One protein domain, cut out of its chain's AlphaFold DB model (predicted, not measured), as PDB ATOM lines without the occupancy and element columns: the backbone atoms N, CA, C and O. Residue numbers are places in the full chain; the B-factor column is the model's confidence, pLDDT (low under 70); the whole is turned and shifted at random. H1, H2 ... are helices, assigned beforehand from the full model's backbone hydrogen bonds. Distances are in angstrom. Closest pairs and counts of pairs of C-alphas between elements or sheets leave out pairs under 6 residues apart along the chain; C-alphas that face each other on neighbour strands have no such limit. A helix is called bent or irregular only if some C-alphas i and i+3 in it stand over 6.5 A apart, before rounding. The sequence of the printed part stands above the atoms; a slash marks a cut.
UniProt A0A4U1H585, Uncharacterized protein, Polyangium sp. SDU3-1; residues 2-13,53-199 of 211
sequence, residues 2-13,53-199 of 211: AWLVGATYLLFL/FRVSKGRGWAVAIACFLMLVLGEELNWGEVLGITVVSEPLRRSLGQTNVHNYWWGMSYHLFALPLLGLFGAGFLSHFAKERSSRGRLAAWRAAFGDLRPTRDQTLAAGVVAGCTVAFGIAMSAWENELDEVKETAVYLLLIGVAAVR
ATOM      1  N   ALA A   2     192.556 105.720 101.390       76.19
ATOM      2  CA  ALA A   2     193.123 104.606 100.612       76.19
ATOM      3  C   ALA A   2     192.338 104.293  99.325       76.19
ATOM      4  O   ALA A   2     192.941 104.131  98.276       76.19
ATOM      5  N   TRP A   3     191.002 104.319  99.389       79.44
ATOM      6  CA  TRP A   3     190.142 104.168  98.211       79.44
ATOM      7  C   TRP A   3     190.302 105.277  97.172       79.44
ATOM      8  O   TRP A   3     190.285 104.976  95.990       79.44
ATOM      9  N   LEU A   4     190.476 106.534  97.595       82.50
ATOM     10  CA  LEU A   4     190.671 107.658  96.674       82.50
ATOM     11  C   LEU A   4     191.983 107.482  95.910       82.50
ATOM     12  O   LEU A   4     191.996 107.546  94.692       82.50
ATOM     13  N   VAL A   5     193.058 107.178  96.637       80.88
ATOM     14  CA  VAL A   5     194.379 106.964  96.047       80.88
ATOM     15  C   VAL A   5     194.392 105.723  95.150       80.88
ATOM     16  O   VAL A   5     194.859 105.788  94.019       80.88
ATOM     17  N   GLY A   6     193.821 104.607  95.611       78.88
ATOM     18  CA  GLY A   6     193.676 103.404  94.789       78.88
ATOM     19  C   GLY A   6     192.835 103.649  93.531       78.88
ATOM     20  O   GLY A   6     193.183 103.156  92.463       78.88
ATOM     21  N   ALA A   7     191.772 104.455  93.632       84.50
ATOM     22  CA  ALA A   7     190.965 104.857  92.487       84.50
ATOM     23  C   ALA A   7     191.749 105.732  91.498       84.50
ATOM     24  O   ALA A   7     191.559 105.557  90.301       84.50
ATOM     25  N   THR A   8     192.655 106.606  91.957       85.19
ATOM     26  CA  THR A   8     193.547 107.382  91.074       85.19
ATOM     27  C   THR A   8     194.411 106.462  90.208       85.19
ATOM     28  O   THR A   8     194.406 106.601  88.987       85.19
ATOM     29  N   TYR A   9     195.089 105.474  90.809       83.31
ATOM     30  CA  TYR A   9     195.897 104.505  90.052       83.31
ATOM     31  C   TYR A   9     195.046 103.636  89.123       83.31
ATOM     32  O   TYR A   9     195.438 103.386  87.987       83.31
ATOM     33  N   LEU A  10     193.877 103.182  89.587       87.81
ATOM     34  CA  LEU A  10     192.974 102.372  88.768       87.81
ATOM     35  C   LEU A  10     192.443 103.161  87.566       87.81
ATOM     36  O   LEU A  10     192.407 102.627  86.463       87.81
ATOM     37  N   LEU A  11     192.047 104.419  87.768       90.12
ATOM     38  CA  LEU A  11     191.574 105.290  86.698       90.12
ATOM     39  C   LEU A  11     192.674 105.521  85.663       90.12
ATOM     40  O   LEU A  11     192.414 105.375  84.471       90.12
ATOM     41  N   PHE A  12     193.896 105.811  86.114       87.94
ATOM     42  CA  PHE A  12     195.034 105.951  85.214       87.94
ATOM     43  C   PHE A  12     195.282 104.673  84.411       87.94
ATOM     44  O   PHE A  12     195.419 104.737  83.196       87.94
ATOM     45  N   LEU A  13     195.259 103.505  85.063       86.88
ATOM     46  CA  LEU A  13     195.424 102.219  84.386       86.88
ATOM     47  C   LEU A  13     194.351 102.015  83.307       86.88
ATOM     48  O   LEU A  13     194.669 101.660  82.176       86.88
ATOM     49  N   PHE A  53     198.784 125.978 112.539       92.50
ATOM     50  CA  PHE A  53     198.079 126.859 113.476       92.50
ATOM     51  C   PHE A  53     197.085 126.129 114.390       92.50
ATOM     52  O   PHE A  53     196.711 126.666 115.429       92.50
ATOM     53  N   ARG A  54     196.646 124.919 114.024       89.94
ATOM     54  CA  ARG A  54     195.619 124.158 114.760       89.94
ATOM     55  C   ARG A  54     196.180 123.137 115.745       89.94
ATOM     56  O   ARG A  54     195.466 122.749 116.669       89.94
ATOM     57  N   VAL A  55     197.415 122.683 115.542       86.19
ATOM     58  CA  VAL A  55     198.037 121.638 116.366       86.19
ATOM     59  C   VAL A  55     198.973 122.225 117.414       86.19
ATOM     60  O   VAL A  55     199.767 123.123 117.138       86.19
ATOM     61  N   SER A  56     198.914 121.679 118.628       84.31
ATOM     62  CA  SER A  56     199.824 122.075 119.712       84.31
ATOM     63  C   SER A  56     201.119 121.260 119.672       84.31
ATOM     64  O   SER A  56     202.213 121.786 119.879       84.31
ATOM     65  N   LYS A  57     201.004 119.969 119.336       85.50
ATOM     66  CA  LYS A  57     202.119 119.032 119.193       85.50
ATOM     67  C   LYS A  57     202.314 118.690 117.722       85.50
ATOM     68  O   LYS A  57     201.360 118.390 117.015       85.50
ATOM     69  N   GLY A  58     203.567 118.721 117.272       85.88
ATOM     70  CA  GLY A  58     203.914 118.473 115.873       85.88
ATOM     71  C   GLY A  58     203.912 119.719 114.983       85.88
ATOM     72  O   GLY A  58     204.234 119.600 113.810       85.88
ATOM     73  N   ARG A  59     203.652 120.929 115.505       90.62
ATOM     74  CA  ARG A  59     203.672 122.175 114.707       90.62
ATOM     75  C   ARG A  59     204.923 122.318 113.832       90.62
ATOM     76  O   ARG A  59     204.808 122.677 112.667       90.62
ATOM     77  N   GLY A  60     206.102 122.009 114.380       89.50
ATOM     78  CA  GLY A  60     207.360 122.047 113.627       89.50
ATOM     79  C   GLY A  60     207.347 121.142 112.391       89.50
ATOM     80  O   GLY A  60     207.820 121.553 111.341       89.50
ATOM     81  N   TRP A  61     206.726 119.961 112.482       88.56
ATOM     82  CA  TRP A  61     206.534 119.066 111.340       88.56
ATOM     83  C   TRP A  61     205.554 119.628 110.315       88.56
ATOM     84  O   TRP A  61     205.824 119.525 109.125       88.56
ATOM     85  N   ALA A  62     204.452 120.247 110.746       91.00
ATOM     86  CA  ALA A  62     203.523 120.874 109.808       91.00
ATOM     87  C   ALA A  62     204.180 122.022 109.027       91.00
ATOM     88  O   ALA A  62     204.031 122.091 107.812       91.00
ATOM     89  N   VAL A  63     204.962 122.868 109.708       91.94
ATOM     90  CA  VAL A  63     205.756 123.921 109.055       91.94
ATOM     91  C   VAL A  63     206.792 123.312 108.114       91.94
ATOM     92  O   VAL A  63     206.891 123.740 106.971       91.94
ATOM     93  N   ALA A  64     207.524 122.287 108.558       89.62
ATOM     94  CA  ALA A  64     208.523 121.623 107.727       89.62
ATOM     95  C   ALA A  64     207.905 121.037 106.449       89.62
ATOM     96  O   ALA A  64     208.464 121.232 105.377       89.62
ATOM     97  N   ILE A  65     206.741 120.384 106.542       90.00
ATOM     98  CA  ILE A  65     206.030 119.829 105.381       90.00
ATOM     99  C   ILE A  65     205.473 120.945 104.484       90.00
ATOM    100  O   ILE A  65     205.537 120.826 103.266       90.00
ATOM    101  N   ALA A  66     204.976 122.052 105.043       93.44
ATOM    102  CA  ALA A  66     204.532 123.191 104.238       93.44
ATOM    103  C   ALA A  66     205.689 123.820 103.446       93.44
ATOM    104  O   ALA A  66     205.575 123.990 102.235       93.44
ATOM    105  N   CYS A  67     206.816 124.114 104.104       91.38
ATOM    106  CA  CYS A  67     208.014 124.638 103.442       91.38
ATOM    107  C   CYS A  67     208.540 123.662 102.390       91.38
ATOM    108  O   CYS A  67     208.933 124.064 101.303       91.38
ATOM    109  N   PHE A  68     208.514 122.374 102.707       89.12
ATOM    110  CA  PHE A  68     208.866 121.312 101.784       89.12
ATOM    111  C   PHE A  68     208.011 121.338 100.507       89.12
ATOM    112  O   PHE A  68     208.562 121.355  99.414       89.12
ATOM    113  N   LEU A  69     206.683 121.413 100.628       91.75
ATOM    114  CA  LEU A  69     205.797 121.478  99.461       91.75
ATOM    115  C   LEU A  69     205.985 122.768  98.653       91.75
ATOM    116  O   LEU A  69     205.850 122.738  97.435       91.75
ATOM    117  N   MET A  70     206.326 123.886  99.305       92.06
ATOM    118  CA  MET A  70     206.702 125.119  98.602       92.06
ATOM    119  C   MET A  70     207.979 124.944  97.777       92.06
ATOM    120  O   MET A  70     208.051 125.474  96.674       92.06
ATOM    121  N   LEU A  71     208.972 124.217  98.301       88.75
ATOM    122  CA  LEU A  71     210.197 123.908  97.561       88.75
ATOM    123  C   LEU A  71     209.899 123.010  96.360       88.75
ATOM    124  O   LEU A  71     210.332 123.345  95.268       88.75
ATOM    125  N   VAL A  72     209.107 121.946  96.543       89.38
ATOM    126  CA  VAL A  72     208.682 121.066  95.438       89.38
ATOM    127  C   VAL A  72     207.966 121.871  94.353       89.38
ATOM    128  O   VAL A  72     208.378 121.839  93.202       89.38
ATOM    129  N   LEU A  73     206.972 122.687  94.721       90.44
ATOM    130  CA  LEU A  73     206.282 123.555  93.764       90.44
ATOM    131  C   LEU A  73     207.247 124.514  93.053       90.44
ATOM    132  O   LEU A  73     207.120 124.741  91.857       90.44
ATOM    133  N   GLY A  74     208.210 125.085  93.777       87.12
ATOM    134  CA  GLY A  74     209.212 125.965  93.186       87.12
ATOM    135  C   GLY A  74     210.205 125.251  92.262       87.12
ATOM    136  O   GLY A  74     210.732 125.886  91.352       87.12
ATOM    137  N   GLU A  75     210.474 123.964  92.478       85.31
ATOM    138  CA  GLU A  75     211.324 123.160  91.594       85.31
ATOM    139  C   GLU A  75     210.600 122.729  90.317       85.31
ATOM    140  O   GLU A  75     211.236 122.747  89.260       85.31
ATOM    141  N   GLU A  76     209.310 122.389  90.417       84.12
ATOM    142  CA  GLU A  76     208.466 121.969  89.285       84.12
ATOM    143  C   GLU A  76     208.085 123.140  88.373       84.12
ATOM    144  O   GLU A  76     208.120 123.021  87.151       84.12
ATOM    145  N   LEU A  77     207.798 124.317  88.942       83.75
ATOM    146  CA  LEU A  77     207.356 125.466  88.156       83.75
ATOM    147  C   LEU A  77     208.378 125.869  87.083       83.75
ATOM    148  O   LEU A  77     209.499 126.298  87.368       83.75
ATOM    149  N   ASN A  78     207.930 125.874  85.829       79.19
ATOM    150  CA  ASN A  78     208.625 126.541  84.737       79.19
ATOM    151  C   ASN A  78     208.480 128.067  84.883       79.19
ATOM    152  O   ASN A  78     207.579 128.711  84.341       79.19
ATOM    153  N   TRP A  79     209.387 128.661  85.663       73.19
ATOM    154  CA  TRP A  79     209.381 130.082  86.029       73.19
ATOM    155  C   TRP A  79     209.307 131.035  84.830       73.19
ATOM    156  O   TRP A  79     208.749 132.127  84.948       73.19
ATOM    157  N   GLY A  80     209.868 130.642  83.685       71.12
ATOM    158  CA  GLY A  80     209.919 131.472  82.486       71.12
ATOM    159  C   GLY A  80     208.622 131.436  81.691       71.12
ATOM    160  O   GLY A  80     208.090 132.487  81.349       71.12
ATOM    161  N   GLU A  81     208.117 130.238  81.414       73.62
ATOM    162  CA  GLU A  81     206.959 130.030  80.542       73.62
ATOM    163  C   GLU A  81     205.629 130.214  81.279       73.62
ATOM    164  O   GLU A  81     204.724 130.867  80.765       73.62
ATOM    165  N   VAL A  82     205.534 129.718  82.515       69.75
ATOM    166  CA  VAL A  82     204.290 129.744  83.302       69.75
ATOM    167  C   VAL A  82     204.110 131.076  84.027       69.75
ATOM    168  O   VAL A  82     202.997 131.591  84.117       69.75
ATOM    169  N   LEU A  83     205.196 131.655  84.555       67.31
ATOM    170  CA  LEU A  83     205.131 132.866  85.386       67.31
ATOM    171  C   LEU A  83     205.710 134.118  84.714       67.31
ATOM    172  O   LEU A  83     205.573 135.214  85.258       67.31
ATOM    173  N   GLY A  84     206.366 133.989  83.556       76.56
ATOM    174  CA  GLY A  84     207.027 135.115  82.884       76.56
ATOM    175  C   GLY A  84     208.239 135.675  83.643       76.56
ATOM    176  O   GLY A  84     208.720 136.766  83.329       76.56
ATOM    177  N   ILE A  85     208.749 134.963  84.655       77.69
ATOM    178  CA  ILE A  85     209.831 135.411  85.541       77.69
ATOM    179  C   ILE A  85     211.178 135.013  84.929       77.69
ATOM    180  O   ILE A  85     211.871 134.088  85.360       77.69
ATOM    181  N   THR A  86     211.580 135.765  83.908       79.44
ATOM    182  CA  THR A  86     212.806 135.507  83.138       79.44
ATOM    183  C   THR A  86     214.093 135.686  83.944       79.44
ATOM    184  O   THR A  86     215.107 135.070  83.627       79.44
ATOM    185  N   VAL A  87     214.066 136.476  85.023       80.06
ATOM    186  CA  VAL A  87     215.229 136.689  85.904       80.06
ATOM    187  C   VAL A  87     215.664 135.417  86.643       80.06
ATOM    188  O   VAL A  87     216.832 135.301  86.997       80.06
ATOM    189  N   VAL A  88     214.751 134.457  86.842       71.75
ATOM    190  CA  VAL A  88     215.050 133.151  87.457       71.75
ATOM    191  C   VAL A  88     215.302 132.089  86.385       71.75
ATOM    192  O   VAL A  88     216.276 131.342  86.477       71.75
ATOM    193  N   SER A  89     214.469 132.042  85.340       75.25
ATOM    194  CA  SER A  89     214.544 130.989  84.321       75.25
ATOM    195  C   SER A  89     215.732 131.132  83.365       75.25
ATOM    196  O   SER A  89     216.290 130.132  82.925       75.25
ATOM    197  N   GLU A  90     216.160 132.353  83.036       80.50
ATOM    198  CA  GLU A  90     217.244 132.578  82.073       80.50
ATOM    199  C   GLU A  90     218.628 132.177  82.628       80.50
ATOM    200  O   GLU A  90     219.388 131.541  81.893       80.50
ATOM    201  N   PRO A  91     218.978 132.451  83.903       81.56
ATOM    202  CA  PRO A  91     220.160 131.859  84.527       81.56
ATOM    203  C   PRO A  91     220.123 130.329  84.550       81.56
ATOM    204  O   PRO A  91     221.106 129.710  84.155       81.56
ATOM    205  N   LEU A  92     218.997 129.716  84.935       75.06
ATOM    206  CA  LEU A  92     218.844 128.254  84.935       75.06
ATOM    207  C   LEU A  92     219.062 127.674  83.536       75.06
ATOM    208  O   LEU A  92     219.881 126.772  83.364       75.06
ATOM    209  N   ARG A  93     218.436 128.264  82.514       79.75
ATOM    210  CA  ARG A  93     218.605 127.835  81.124       79.75
ATOM    211  C   ARG A  93     220.048 127.975  80.647       79.75
ATOM    212  O   ARG A  93     220.557 127.077  79.986       79.75
ATOM    213  N   ARG A  94     220.730 129.070  80.994       82.50
ATOM    214  CA  ARG A  94     222.133 129.305  80.604       82.50
ATOM    215  C   ARG A  94     223.117 128.392  81.326       82.50
ATOM    216  O   ARG A  94     224.089 127.960  80.717       82.50
ATOM    217  N   SER A  95     222.900 128.138  82.613       81.00
ATOM    218  CA  SER A  95     223.818 127.362  83.447       81.00
ATOM    219  C   SER A  95     223.595 125.858  83.327       81.00
ATOM    220  O   SER A  95     224.552 125.095  83.415       81.00
ATOM    221  N   LEU A  96     222.344 125.436  83.149       77.31
ATOM    222  CA  LEU A  96     221.919 124.043  83.289       77.31
ATOM    223  C   LEU A  96     221.277 123.476  82.017       77.31
ATOM    224  O   LEU A  96     221.061 122.270  81.938       77.31
ATOM    225  N   GLY A  97     220.965 124.319  81.026       78.12
ATOM    226  CA  GLY A  97     220.283 123.907  79.795       78.12
ATOM    227  C   GLY A  97     218.807 123.543  79.985       78.12
ATOM    228  O   GLY A  97     218.211 122.988  79.070       78.12
ATOM    229  N   GLN A  98     218.228 123.835  81.153       77.31
ATOM    230  CA  GLN A  98     216.875 123.428  81.545       77.31
ATOM    231  C   GLN A  98     216.014 124.635  81.937       77.31
ATOM    232  O   GLN A  98     216.536 125.678  82.337       77.31
ATOM    233  N   THR A  99     214.695 124.500  81.813       69.81
ATOM    234  CA  THR A  99     213.705 125.550  82.130       69.81
ATOM    235  C   THR A  99     213.250 125.540  83.590       69.81
ATOM    236  O   THR A  99     212.827 126.581  84.096       69.81
ATOM    237  N   ASN A 100     213.406 124.411  84.286       74.19
ATOM    238  CA  ASN A 100     213.157 124.263  85.717       74.19
ATOM    239  C   ASN A 100     214.325 123.525  86.410       74.19
ATOM    240  O   ASN A 100     215.202 122.948  85.759       74.19
ATOM    241  N   VAL A 101     214.380 123.606  87.744       73.88
ATOM    242  CA  VAL A 101     215.451 122.979  88.547       73.88
ATOM    243  C   VAL A 101     215.255 121.467  88.617       73.88
ATOM    244  O   VAL A 101     216.237 120.722  88.583       73.88
ATOM    245  N   HIS A 102     213.997 121.028  88.667       73.69
ATOM    246  CA  HIS A 102     213.614 119.629  88.777       73.69
ATOM    247  C   HIS A 102     214.259 118.750  87.683       73.69
ATOM    248  O   HIS A 102     214.898 117.729  87.975       73.69
ATOM    249  N   ASN A 103     214.216 119.206  86.429       71.12
ATOM    250  CA  ASN A 103     214.762 118.486  85.277       71.12
ATOM    251  C   ASN A 103     216.297 118.411  85.282       71.12
ATOM    252  O   ASN A 103     216.871 117.466  84.735       71.12
ATOM    253  N   TYR A 104     216.989 119.370  85.911       72.12
ATOM    254  CA  TYR A 104     218.456 119.375  85.950       72.12
ATOM    255  C   TYR A 104     219.025 118.219  86.779       72.12
ATOM    256  O   TYR A 104     220.064 117.663  86.429       72.12
ATOM    257  N   TRP A 105     218.362 117.841  87.873       68.44
ATOM    258  CA  TRP A 105     218.815 116.752  88.747       68.44
ATOM    259  C   TRP A 105     218.149 115.415  88.430       68.44
ATOM    260  O   TRP A 105     218.223 114.504  89.253       68.44
ATOM    261  N   TRP A 106     217.496 115.286  87.269       67.31
ATOM    262  CA  TRP A 106     216.720 114.095  86.898       67.31
ATOM    263  C   TRP A 106     215.731 113.682  88.000       67.31
ATOM    264  O   TRP A 106     215.593 112.502  88.315       67.31
ATOM    265  N   GLY A 107     215.141 114.662  88.690       66.44
ATOM    266  CA  GLY A 107     214.262 114.404  89.827       66.44
ATOM    267  C   GLY A 107     214.931 113.732  91.033       66.44
ATOM    268  O   GLY A 107     214.239 113.286  91.944       66.44
ATOM    269  N   MET A 108     216.265 113.659  91.124       66.38
ATOM    270  CA  MET A 108     216.939 113.098  92.305       66.38
ATOM    271  C   MET A 108     216.664 113.900  93.582       66.38
ATOM    272  O   MET A 108     216.712 113.331  94.677       66.38
ATOM    273  N   SER A 109     216.307 115.184  93.463       66.25
ATOM    274  CA  SER A 109     215.817 115.981  94.591       66.25
ATOM    275  C   SER A 109     214.624 115.295  95.280       66.25
ATOM    276  O   SER A 109     214.584 115.252  96.514       66.25
ATOM    277  N   TYR A 110     213.763 114.581  94.533       64.19
ATOM    278  CA  TYR A 110     212.638 113.819  95.088       64.19
ATOM    279  C   TYR A 110     213.022 112.754  96.119       64.19
ATOM    280  O   TYR A 110     212.244 112.450  97.025       64.19
ATOM    281  N   HIS A 111     214.232 112.203  96.043       67.75
ATOM    282  CA  HIS A 111     214.678 111.179  96.987       67.75
ATOM    283  C   HIS A 111     214.995 111.779  98.361       67.75
ATOM    284  O   HIS A 111     214.635 111.206  99.392       67.75
ATOM    285  N   LEU A 112     215.601 112.970  98.390       64.81
ATOM    286  CA  LEU A 112     215.779 113.746  99.625       64.81
ATOM    287  C   LEU A 112     214.425 114.203 100.177       64.81
ATOM    288  O   LEU A 112     214.209 114.279 101.388       64.81
ATOM    289  N   PHE A 113     213.484 114.423  99.270       62.66
ATOM    290  CA  PHE A 113     212.126 114.841  99.552       62.66
ATOM    291  C   PHE A 113     211.173 113.721  99.993       62.66
ATOM    292  O   PHE A 113     210.121 113.991 100.571       62.66
ATOM    293  N   ALA A 114     211.562 112.456  99.847       69.38
ATOM    294  CA  ALA A 114     210.840 111.329 100.429       69.38
ATOM    295  C   ALA A 114     211.066 111.205 101.952       69.38
ATOM    296  O   ALA A 114     210.305 110.517 102.638       69.38
ATOM    297  N   LEU A 115     212.080 111.876 102.517       73.00
ATOM    298  CA  LEU A 115     212.435 111.763 103.938       73.00
ATOM    299  C   LEU A 115     211.334 112.252 104.897       73.00
ATOM    300  O   LEU A 115     211.057 111.536 105.861       73.00
ATOM    301  N   PRO A 116     210.647 113.393 104.674       72.50
ATOM    302  CA  PRO A 116     209.499 113.788 105.490       72.50
ATOM    303  C   PRO A 116     208.341 112.786 105.416       72.50
ATOM    304  O   PRO A 116     207.691 112.529 106.429       72.50
ATOM    305  N   LEU A 117     208.111 112.169 104.250       77.69
ATOM    306  CA  LEU A 117     207.083 111.140 104.063       77.69
ATOM    307  C   LEU A 117     207.436 109.849 104.806       77.69
ATOM    308  O   LEU A 117     206.592 109.289 105.509       77.69
ATOM    309  N   LEU A 118     208.694 109.412 104.722       79.25
ATOM    310  CA  LEU A 118     209.217 108.300 105.513       79.25
ATOM    311  C   LEU A 118     209.143 108.618 107.013       79.25
ATOM    312  O   LEU A 118     208.746 107.768 107.808       79.25
ATOM    313  N   GLY A 119     209.441 109.865 107.378       78.44
ATOM    314  CA  GLY A 119     209.155 110.492 108.664       78.44
ATOM    315  C   GLY A 119     207.742 110.176 109.148       78.44
ATOM    316  O   GLY A 119     207.530 109.539 110.180       78.44
ATOM    317  N   LEU A 120     206.776 110.645 108.366       78.06
ATOM    318  CA  LEU A 120     205.363 110.710 108.702       78.06
ATOM    319  C   LEU A 120     204.686 109.329 108.714       78.06
ATOM    320  O   LEU A 120     203.921 109.016 109.630       78.06
ATOM    321  N   PHE A 121     204.982 108.481 107.727       82.69
ATOM    322  CA  PHE A 121     204.329 107.181 107.536       82.69
ATOM    323  C   PHE A 121     205.167 105.991 108.018       82.69
ATOM    324  O   PHE A 121     204.606 104.996 108.490       82.69
ATOM    325  N   GLY A 122     206.498 106.090 107.973       79.75
ATOM    326  CA  GLY A 122     207.418 105.003 108.319       79.75
ATOM    327  C   GLY A 122     207.298 104.567 109.777       79.75
ATOM    328  O   GLY A 122     207.242 103.372 110.057       79.75
ATOM    329  N   ALA A 123     207.123 105.508 110.711       71.12
ATOM    330  CA  ALA A 123     206.878 105.189 112.121       71.12
ATOM    331  C   ALA A 123     205.593 104.362 112.327       71.12
ATOM    332  O   ALA A 123     205.521 103.487 113.196       71.12
ATOM    333  N   GLY A 124     204.559 104.647 111.527       70.19
ATOM    334  CA  GLY A 124     203.307 103.899 111.511       70.19
ATOM    335  C   GLY A 124     203.516 102.483 110.991       70.19
ATOM    336  O   GLY A 124     203.161 101.529 111.681       70.19
ATOM    337  N   PHE A 125     204.154 102.354 109.830       73.31
ATOM    338  CA  PHE A 125     204.415 101.071 109.184       73.31
ATOM    339  C   PHE A 125     205.323 100.163 110.028       73.31
ATOM    340  O   PHE A 125     204.938  99.051 110.381       73.31
ATOM    341  N   LEU A 126     206.481 100.665 110.467       76.00
ATOM    342  CA  LEU A 126     207.468  99.901 111.239       76.00
ATOM    343  C   LEU A 126     206.930  99.432 112.594       76.00
ATOM    344  O   LEU A 126     207.313  98.371 113.085       76.00
ATOM    345  N   SER A 127     205.994 100.173 113.192       70.31
ATOM    346  CA  SER A 127     205.372  99.761 114.454       70.31
ATOM    347  C   SER A 127     204.535  98.486 114.348       70.31
ATOM    348  O   SER A 127     204.386  97.794 115.353       70.31
ATOM    349  N   HIS A 128     204.039  98.142 113.154       68.62
ATOM    350  CA  HIS A 128     203.315  96.888 112.927       68.62
ATOM    351  C   HIS A 128     204.244  95.669 112.916       68.62
ATOM    352  O   HIS A 128     203.816  94.576 113.276       68.62
ATOM    353  N   PHE A 129     205.519  95.859 112.565       70.06
ATOM    354  CA  PHE A 129     206.503  94.780 112.438       70.06
ATOM    355  C   PHE A 129     207.493  94.711 113.613       70.06
ATOM    356  O   PHE A 129     208.274  93.764 113.715       70.06
ATOM    357  N   ALA A 130     207.458  95.676 114.537       75.25
ATOM    358  CA  ALA A 130     208.355  95.728 115.687       75.25
ATOM    359  C   ALA A 130     208.055  94.621 116.722       75.25
ATOM    360  O   ALA A 130     207.145  94.727 117.557       75.25
ATOM    361  N   LYS A 131     208.869  93.557 116.693       69.50
ATOM    362  CA  LYS A 131     208.794  92.429 117.638       69.50
ATOM    363  C   LYS A 131     209.400  92.750 119.014       69.50
ATOM    364  O   LYS A 131     208.880  92.288 120.023       69.50
ATOM    365  N   GLU A 132     210.435  93.589 119.075       74.31
ATOM    366  CA  GLU A 132     211.171  93.890 120.314       74.31
ATOM    367  C   GLU A 132     210.635  95.100 121.095       74.31
ATOM    368  O   GLU A 132     210.249  96.126 120.527       74.31
ATOM    369  N   ARG A 133     210.681  95.015 122.433       68.12
ATOM    370  CA  ARG A 133     210.176  96.049 123.357       68.12
ATOM    371  C   ARG A 133     210.962  97.367 123.283       68.12
ATOM    372  O   ARG A 133     210.357  98.433 123.356       68.12
ATOM    373  N   SER A 134     212.279  97.305 123.090       67.62
ATOM    374  CA  SER A 134     213.163  98.474 122.930       67.62
ATOM    375  C   SER A 134     212.833  99.269 121.658       67.62
ATOM    376  O   SER A 134     212.710 100.495 121.679       67.62
ATOM    377  N   SER A 135     212.596  98.561 120.556       70.25
ATOM    378  CA  SER A 135     212.193  99.131 119.269       70.25
ATOM    379  C   SER A 135     210.799  99.760 119.331       70.25
ATOM    380  O   SER A 135     210.584 100.827 118.756       70.25
ATOM    381  N   ARG A 136     209.880  99.192 120.124       70.75
ATOM    382  CA  ARG A 136     208.571  99.811 120.397       70.75
ATOM    383  C   ARG A 136     208.687 101.151 121.127       70.75
ATOM    384  O   ARG A 136     207.927 102.057 120.804       70.75
ATOM    385  N   GLY A 137     209.643 101.308 122.046       77.12
ATOM    386  CA  GLY A 137     209.876 102.571 122.761       77.12
ATOM    387  C   GLY A 137     210.324 103.708 121.837       77.12
ATOM    388  O   GLY A 137     209.735 104.787 121.848       77.12
ATOM    389  N   ARG A 138     211.307 103.447 120.963       79.50
ATOM    390  CA  ARG A 138     211.781 104.436 119.973       79.50
ATOM    391  C   ARG A 138     210.700 104.807 118.958       79.50
ATOM    392  O   ARG A 138     210.507 105.984 118.670       79.50
ATOM    393  N   LEU A 139     209.949 103.821 118.464       78.38
ATOM    394  CA  LEU A 139     208.833 104.066 117.547       78.38
ATOM    395  C   LEU A 139     207.697 104.839 118.228       78.38
ATOM    396  O   LEU A 139     207.096 105.705 117.604       78.38
ATOM    397  N   ALA A 140     207.421 104.584 119.509       77.56
ATOM    398  CA  ALA A 140     206.447 105.359 120.271       77.56
ATOM    399  C   ALA A 140     206.879 106.826 120.423       77.56
ATOM    400  O   ALA A 140     206.060 107.714 120.196       77.56
ATOM    401  N   ALA A 141     208.156 107.084 120.723       81.69
ATOM    402  CA  ALA A 141     208.704 108.440 120.801       81.69
ATOM    403  C   ALA A 141     208.634 109.171 119.449       81.69
ATOM    404  O   ALA A 141     208.186 110.315 119.385       81.69
ATOM    405  N   TRP A 142     208.985 108.493 118.353       80.44
ATOM    406  CA  TRP A 142     208.866 109.049 117.005       80.44
ATOM    407  C   TRP A 142     207.408 109.374 116.651       80.44
ATOM    408  O   TRP A 142     207.108 110.472 116.188       80.44
ATOM    409  N   ARG A 143     206.463 108.477 116.962       78.69
ATOM    410  CA  ARG A 143     205.026 108.743 116.776       78.69
ATOM    411  C   ARG A 143     204.523 109.889 117.651       78.69
ATOM    412  O   ARG A 143     203.645 110.625 117.213       78.69
ATOM    413  N   ALA A 144     205.062 110.038 118.859       80.56
ATOM    414  CA  ALA A 144     204.717 111.131 119.761       80.56
ATOM    415  C   ALA A 144     205.208 112.492 119.239       80.56
ATOM    416  O   ALA A 144     204.521 113.489 119.445       80.56
ATOM    417  N   ALA A 145     206.331 112.537 118.513       82.94
ATOM    418  CA  ALA A 145     206.863 113.773 117.934       82.94
ATOM    419  C   ALA A 145     205.932 114.403 116.879       82.94
ATOM    420  O   ALA A 145     205.890 115.626 116.751       82.94
ATOM    421  N   PHE A 146     205.144 113.591 116.165       80.94
ATOM    422  CA  PHE A 146     204.109 114.092 115.251       80.94
ATOM    423  C   PHE A 146     202.849 114.572 115.968       80.94
ATOM    424  O   PHE A 146     202.080 115.322 115.375       80.94
ATOM    425  N   GLY A 147     202.630 114.155 117.219       83.62
ATOM    426  CA  GLY A 147     201.475 114.556 118.015       83.62
ATOM    427  C   GLY A 147     200.162 114.411 117.249       83.62
ATOM    428  O   GLY A 147     199.812 113.323 116.781       83.62
ATOM    429  N   ASP A 148     199.480 115.539 117.077       82.44
ATOM    430  CA  ASP A 148     198.156 115.619 116.461       82.44
ATOM    431  C   ASP A 148     198.199 115.358 114.941       82.44
ATOM    432  O   ASP A 148     197.180 115.023 114.340       82.44
ATOM    433  N   LEU A 149     199.379 115.424 114.312       84.31
ATOM    434  CA  LEU A 149     199.590 115.203 112.874       84.31
ATOM    435  C   LEU A 149     199.784 113.730 112.499       84.31
ATOM    436  O   LEU A 149     199.903 113.396 111.322       84.31
ATOM    437  N   ARG A 150     199.829 112.826 113.481       84.25
ATOM    438  CA  ARG A 150     200.086 111.399 113.254       84.25
ATOM    439  C   ARG A 150     199.072 110.796 112.272       84.25
ATOM    440  O   ARG A 150     197.887 110.777 112.620       84.25
ATOM    441  N   PRO A 151     199.486 110.198 111.136       84.62
ATOM    442  CA  PRO A 151     198.562 109.599 110.176       84.62
ATOM    443  C   PRO A 151     197.596 108.596 110.812       84.62
ATOM    444  O   PRO A 151     197.971 107.810 111.693       84.62
ATOM    445  N   THR A 152     196.338 108.634 110.374       84.69
ATOM    446  CA  THR A 152     195.335 107.627 110.738       84.69
ATOM    447  C   THR A 152     195.696 106.277 110.118       84.69
ATOM    448  O   THR A 152     196.515 106.196 109.201       84.69
ATOM    449  N   ARG A 153     195.075 105.188 110.592       82.00
ATOM    450  CA  ARG A 153     195.281 103.853 110.004       82.00
ATOM    451  C   ARG A 153     194.984 103.854 108.504       82.00
ATOM    452  O   ARG A 153     195.790 103.343 107.737       82.00
ATOM    453  N   ASP A 154     193.889 104.486 108.097       85.12
ATOM    454  CA  ASP A 154     193.479 104.573 106.693       85.12
ATOM    455  C   ASP A 154     194.463 105.377 105.837       85.12
ATOM    456  O   ASP A 154     194.651 105.060 104.667       85.12
ATOM    457  N   GLN A 155     195.099 106.407 106.403       86.50
ATOM    458  CA  GLN A 155     196.143 107.187 105.728       86.50
ATOM    459  C   GLN A 155     197.446 106.387 105.606       86.50
ATOM    460  O   GLN A 155     198.069 106.398 104.552       86.50
ATOM    461  N   THR A 156     197.835 105.636 106.638       86.31
ATOM    462  CA  THR A 156     198.993 104.732 106.563       86.31
ATOM    463  C   THR A 156     198.765 103.603 105.557       86.31
ATOM    464  O   THR A 156     199.673 103.261 104.807       86.31
ATOM    465  N   LEU A 157     197.552 103.042 105.504       85.25
ATOM    466  CA  LEU A 157     197.179 102.063 104.481       85.25
ATOM    467  C   LEU A 157     197.211 102.684 103.084       85.25
ATOM    468  O   LEU A 157     197.751 102.070 102.176       85.25
ATOM    469  N   ALA A 158     196.700 103.909 102.923       86.62
ATOM    470  CA  ALA A 158     196.784 104.638 101.659       86.62
ATOM    471  C   ALA A 158     198.238 104.825 101.204       86.62
ATOM    472  O   ALA A 158     198.540 104.555 100.051       86.62
ATOM    473  N   ALA A 159     199.143 105.201 102.113       86.38
ATOM    474  CA  ALA A 159     200.574 105.295 101.821       86.38
ATOM    475  C   ALA A 159     201.162 103.947 101.373       86.38
ATOM    476  O   ALA A 159     201.946 103.892 100.430       86.38
ATOM    477  N   GLY A 160     200.751 102.851 102.020       85.81
ATOM    478  CA  GLY A 160     201.126 101.498 101.608       85.81
ATOM    479  C   GLY A 160     200.611 101.136 100.212       85.81
ATOM    480  O   GLY A 160     201.347 100.530  99.442       85.81
ATOM    481  N   VAL A 161     199.383 101.540  99.870       86.69
ATOM    482  CA  VAL A 161     198.809 101.361  98.526       86.69
ATOM    483  C   VAL A 161     199.582 102.173  97.492       86.69
ATOM    484  O   VAL A 161     199.949 101.600  96.479       86.69
ATOM    485  N   VAL A 162     199.904 103.447  97.758       86.00
ATOM    486  CA  VAL A 162     200.773 104.261  96.878       86.00
ATOM    487  C   VAL A 162     202.082 103.531  96.615       86.00
ATOM    488  O   VAL A 162     202.411 103.259  95.469       86.00
ATOM    489  N   ALA A 163     202.803 103.154  97.675       85.38
ATOM    490  CA  ALA A 163     204.099 102.497  97.544       85.38
ATOM    491  C   ALA A 163     203.998 101.172  96.769       85.38
ATOM    492  O   ALA A 163     204.801 100.915  95.874       85.38
ATOM    493  N   GLY A 164     202.995 100.346  97.084       84.69
ATOM    494  CA  GLY A 164     202.762  99.073  96.406       84.69
ATOM    495  C   GLY A 164     202.395  99.244  94.932       84.69
ATOM    496  O   GLY A 164     202.959  98.551  94.090       84.69
ATOM    497  N   CYS A 165     201.498 100.178  94.610       83.62
ATOM    498  CA  CYS A 165     201.093 100.483  93.240       83.62
ATOM    499  C   CYS A 165     202.247 101.067  92.428       83.62
ATOM    500  O   CYS A 165     202.460 100.604  91.316       83.62
ATOM    501  N   THR A 166     203.033 101.997  92.979       82.44
ATOM    502  CA  THR A 166     204.221 102.544  92.303       82.44
ATOM    503  C   THR A 166     205.206 101.439  91.934       82.44
ATOM    504  O   THR A 166     205.636 101.366  90.788       82.44
ATOM    505  N   VAL A 167     205.524 100.530  92.863       85.12
ATOM    506  CA  VAL A 167     206.436  99.410  92.574       85.12
ATOM    507  C   VAL A 167     205.829  98.453  91.548       85.12
ATOM    508  O   VAL A 167     206.490  98.085  90.580       85.12
ATOM    509  N   ALA A 168     204.569  98.051  91.733       84.38
ATOM    510  CA  ALA A 168     203.909  97.108  90.836       84.38
ATOM    511  C   ALA A 168     203.779  97.663  89.410       84.38
ATOM    512  O   ALA A 168     204.038  96.942  88.449       84.38
ATOM    513  N   PHE A 169     203.407  98.937  89.268       81.50
ATOM    514  CA  PHE A 169     203.223  99.580  87.968       81.50
ATOM    515  C   PHE A 169     204.569  99.895  87.321       81.50
ATOM    516  O   PHE A 169     204.710  99.640  86.133       81.50
ATOM    517  N   GLY A 170     205.580 100.328  88.082       80.81
ATOM    518  CA  GLY A 170     206.934 100.516  87.553       80.81
ATOM    519  C   GLY A 170     207.518  99.228  86.959       80.81
ATOM    520  O   GLY A 170     208.151  99.257  85.908       80.81
ATOM    521  N   ILE A 171     207.233  98.071  87.570       83.94
ATOM    522  CA  ILE A 171     207.625  96.763  87.020       83.94
ATOM    523  C   ILE A 171     206.772  96.390  85.796       83.94
ATOM    524  O   ILE A 171     207.302  95.901  84.800       83.94
ATOM    525  N   ALA A 172     205.450  96.570  85.869       81.94
ATOM    526  CA  ALA A 172     204.519  96.092  84.845       81.94
ATOM    527  C   ALA A 172     204.441  96.987  83.595       81.94
ATOM    528  O   ALA A 172     204.059  96.516  82.526       81.94
ATOM    529  N   MET A 173     204.771  98.271  83.727       81.31
ATOM    530  CA  MET A 173     204.573  99.307  82.715       81.31
ATOM    531  C   MET A 173     205.821 100.185  82.567       81.31
ATOM    532  O   MET A 173     205.723 101.403  82.498       81.31
ATOM    533  N   SER A 174     207.004  99.578  82.473       80.88
ATOM    534  CA  SER A 174     208.270 100.316  82.306       80.88
ATOM    535  C   SER A 174     208.289 101.262  81.096       80.88
ATOM    536  O   SER A 174     208.966 102.280  81.114       80.88
ATOM    537  N   ALA A 175     207.497 100.982  80.055       83.44
ATOM    538  CA  ALA A 175     207.325 101.871  78.902       83.44
ATOM    539  C   ALA A 175     206.528 103.162  79.198       83.44
ATOM    540  O   ALA A 175     206.337 103.966  78.290       83.44
ATOM    541  N   TRP A 176     206.025 103.313  80.424       83.50
ATOM    542  CA  TRP A 176     205.224 104.436  80.915       83.50
ATOM    543  C   TRP A 176     205.833 105.052  82.180       83.50
ATOM    544  O   TRP A 176     205.123 105.632  82.995       83.50
ATOM    545  N   GLU A 177     207.130 104.845  82.417       80.94
ATOM    546  CA  GLU A 177     207.792 105.267  83.657       80.94
ATOM    547  C   GLU A 177     207.609 106.769  83.924       80.94
ATOM    548  O   GLU A 177     207.240 107.150  85.030       80.94
ATOM    549  N   ASN A 178     207.744 107.604  82.891       80.44
ATOM    550  CA  ASN A 178     207.569 109.052  83.010       80.44
ATOM    551  C   ASN A 178     206.121 109.440  83.345       80.44
ATOM    552  O   ASN A 178     205.879 110.281  84.199       80.44
ATOM    553  N   GLU A 179     205.132 108.816  82.711       86.06
ATOM    554  CA  GLU A 179     203.724 109.116  82.967       86.06
ATOM    555  C   GLU A 179     203.274 108.591  84.340       86.06
ATOM    556  O   GLU A 179     202.438 109.195  85.015       86.06
ATOM    557  N   LEU A 180     203.835 107.462  84.780       84.19
ATOM    558  CA  LEU A 180     203.621 106.926  86.123       84.19
ATOM    559  C   LEU A 180     204.191 107.842  87.206       84.19
ATOM    560  O   LEU A 180     203.667 107.843  88.327       84.19
ATOM    561  N   ASP A 181     205.212 108.630  86.874       85.69
ATOM    562  CA  ASP A 181     205.772 109.629  87.771       85.69
ATOM    563  C   ASP A 181     204.775 110.759  88.069       85.69
ATOM    564  O   ASP A 181     204.574 111.131  89.226       85.69
ATOM    565  N   GLU A 182     204.002 111.191  87.080       88.00
ATOM    566  CA  GLU A 182     202.942 112.176  87.307       88.00
ATOM    567  C   GLU A 182     201.791 111.605  88.170       88.00
ATOM    568  O   GLU A 182     201.164 112.268  89.011       88.00
ATOM    569  N   VAL A 183     201.499 110.315  88.016       88.50
ATOM    570  CA  VAL A 183     200.430 109.645  88.772       88.50
ATOM    571  C   VAL A 183     200.834 109.414  90.225       88.50
ATOM    572  O   VAL A 183     200.024 109.656  91.129       88.50
ATOM    573  N   LYS A 184     202.077 108.964  90.472       87.75
ATOM    574  CA  LYS A 184     202.586 108.758  91.839       87.75
ATOM    575  C   LYS A 184     202.592 110.081  92.600       87.75
ATOM    576  O   LYS A 184     202.167 110.111  93.756       87.75
ATOM    577  N   GLU A 185     203.000 111.172  91.958       89.06
ATOM    578  CA  GLU A 185     203.056 112.497  92.571       89.06
ATOM    579  C   GLU A 185     201.660 112.996  92.931       89.06
ATOM    580  O   GLU A 185     201.393 113.314  94.093       89.06
ATOM    581  N   THR A 186     200.716 112.907  91.990       91.00
ATOM    582  CA  THR A 186     199.298 113.217  92.228       91.00
ATOM    583  C   THR A 186     198.746 112.462  93.443       91.00
ATOM    584  O   THR A 186     198.113 113.049  94.330       91.00
ATOM    585  N   ALA A 187     199.001 111.154  93.524       89.88
ATOM    586  CA  ALA A 187     198.545 110.316  94.627       89.88
ATOM    587  C   ALA A 187     199.179 110.710  95.976       89.88
ATOM    588  O   ALA A 187     198.489 110.736  97.005       89.88
ATOM    589  N   VAL A 188     200.472 111.048  95.980       89.38
ATOM    590  CA  VAL A 188     201.197 111.529  97.166       89.38
ATOM    591  C   VAL A 188     200.657 112.882  97.632       89.38
ATOM    592  O   VAL A 188     200.409 113.053  98.829       89.38
ATOM    593  N   TYR A 189     200.406 113.827  96.723       91.75
ATOM    594  CA  TYR A 189     199.870 115.145  97.071       91.75
ATOM    595  C   TYR A 189     198.463 115.042  97.666       91.75
ATOM    596  O   TYR A 189     198.198 115.612  98.729       91.75
ATOM    597  N   LEU A 190     197.584 114.226  97.074       91.38
ATOM    598  CA  LEU A 190     196.255 113.938  97.631       91.38
ATOM    599  C   LEU A 190     196.334 113.317  99.031       91.38
ATOM    600  O   LEU A 190     195.577 113.694  99.932       91.38
ATOM    601  N   LEU A 191     197.268 112.385  99.239       89.88
ATOM    602  CA  LEU A 191     197.497 111.772 100.542       89.88
ATOM    603  C   LEU A 191     197.948 112.809 101.582       89.88
ATOM    604  O   LEU A 191     197.422 112.821 102.697       89.88
ATOM    605  N   LEU A 192     198.885 113.690 101.225       90.12
ATOM    606  CA  LEU A 192     199.390 114.748 102.100       90.12
ATOM    607  C   LEU A 192     198.309 115.760 102.481       90.12
ATOM    608  O   LEU A 192     198.163 116.064 103.668       90.12
ATOM    609  N   ILE A 193     197.518 116.228 101.511       92.06
ATOM    610  CA  ILE A 193     196.339 117.072 101.764       92.06
ATOM    611  C   ILE A 193     195.398 116.350 102.730       92.06
ATOM    612  O   ILE A 193     194.947 116.910 103.728       92.06
ATOM    613  N   GLY A 194     195.149 115.069 102.467       89.31
ATOM    614  CA  GLY A 194     194.320 114.207 103.289       89.31
ATOM    615  C   GLY A 194     194.764 114.100 104.746       89.31
ATOM    616  O   GLY A 194     193.923 114.078 105.647       89.31
ATOM    617  N   VAL A 195     196.075 114.023 104.995       88.06
ATOM    618  CA  VAL A 195     196.637 114.000 106.354       88.06
ATOM    619  C   VAL A 195     196.355 115.306 107.087       88.06
ATOM    620  O   VAL A 195     195.901 115.246 108.235       88.06
ATOM    621  N   ALA A 196     196.575 116.443 106.427       89.44
ATOM    622  CA  ALA A 196     196.360 117.770 106.996       89.44
ATOM    623  C   ALA A 196     194.868 118.083 107.228       89.44
ATOM    624  O   ALA A 196     194.505 118.622 108.274       89.44
ATOM    625  N   ALA A 197     193.988 117.686 106.302       85.56
ATOM    626  CA  ALA A 197     192.562 118.026 106.320       85.56
ATOM    627  C   ALA A 197     191.756 117.358 107.452       85.56
ATOM    628  O   ALA A 197     190.790 117.932 107.947       85.56
ATOM    629  N   VAL A 198     192.139 116.155 107.894       74.31
ATOM    630  CA  VAL A 198     191.375 115.373 108.895       74.31
ATOM    631  C   VAL A 198     191.623 115.855 110.339       74.31
ATOM    632  O   VAL A 198     191.114 115.275 111.298       74.31
ATOM    633  N   ARG A 199     192.404 116.925 110.543       71.38
ATOM    634  CA  ARG A 199     192.843 117.343 111.881       71.38
ATOM    635  C   ARG A 199     191.918 118.373 112.504       71.38
ATOM    636  O   ARG A 199     191.838 119.526 112.084       71.38
TER     637      ARG A 199
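This is residues 2 to 13 and 53 to 199 of the 211 residues of an uncharacterized protein of Polyangium sp. SDU3-1 (UniProt A0A4U1H585). Three helices, H1, H7 and H8, lie side by side as a bundle, their centres making a triangle; beside it H5 crosses the H7 end of the hairpin H7 and H8 at a steep tilt, with H6 folded back on H5. H2 is a long helix close to H5, its residues 75 to 76 touching the small helix H4; H4 and H3 lie toward one end of the longest axis, H6 toward the other. The printed part has 159 residues with eight named helices, H1 to H8 in order along the chain, and no named strand; the class is all helix. It is only just compact, close to loose, with a radius of gyration of the C-alphas of 18.0 A and spans of 55 by 39 by 27 A.

H8, residues 174 to 197, is the longest helix; it is irregular, C-alphas 175 and 178 being 8.3 A apart, and has a kink of 42 degrees near residue 181. It forms a helical hairpin with H7, residues 153 to 172, opposite ways at a shallow tilt of 7 degrees; the closest C-alphas, of Gly 170 and Glu 177, are 6.2 A apart. H1, residues 2 to 13, touches H7, the same way at a shallow tilt of 19 degrees, with C-alphas of Ala 2 and Ala 158 closest at 3.8 A. H1 also touches residues 183 to 191 of H8, closest at Val 5 and Ala 187, 5.5 A between C-alphas. H7 is the hub: its residues 156 to 159 touch residues 121 to 125 of H5, residues 109 to 129, at a steep tilt of 58 degrees, with C-alphas of Phe 121 and Thr 156 closest at 6.0 A. H5 is only just irregular, C-alphas 120 and 123 being 6.7 A apart, with a kink of 58 degrees near residue 120. H6, residues 133 to 145, touches residues 123 to 127 of H5, closest at Ala 123 and Leu 139, 5.9 A between C-alphas. H2, residues 59 to 76, is close to H5 but not clearly touching, 7.0 A between the closest C-alphas, of Ile 65 and Pro 116. Residues 75 to 76 of H2 touch H4, residues 101 to 104, closest at Glu 75 and His 102, 5.1 A between C-alphas. H3, residues 86 to 96, touches no helix but is near H4. In H1, H2, H6 and H7 every O i to N i+4 pair is within hydrogen-bond range; in H3 it is 5 of 7, in H5 10 of 17, in H8 17 of 20, and H4 is too short for one.

H1 begins at C-alpha 2, (193.123, 104.606, 100.612). H8 spans 33.7 A and ends at C-alpha 197, (192.562, 118.026, 106.320). H5 spans 29.2 A, H7 27.9 A and H2 25.9 A.

The C-alphas farthest apart, of Thr 86 and Arg 133, are 56.4 A apart. Residues 14 to 52 are not printed, and C-alphas 13 and 53 are 38.2 A apart across the cut. Of the links printed whole, none is long. The mean pLDDT of the printed part is 80.9; 17 residues are under 70, among them 105 to 114.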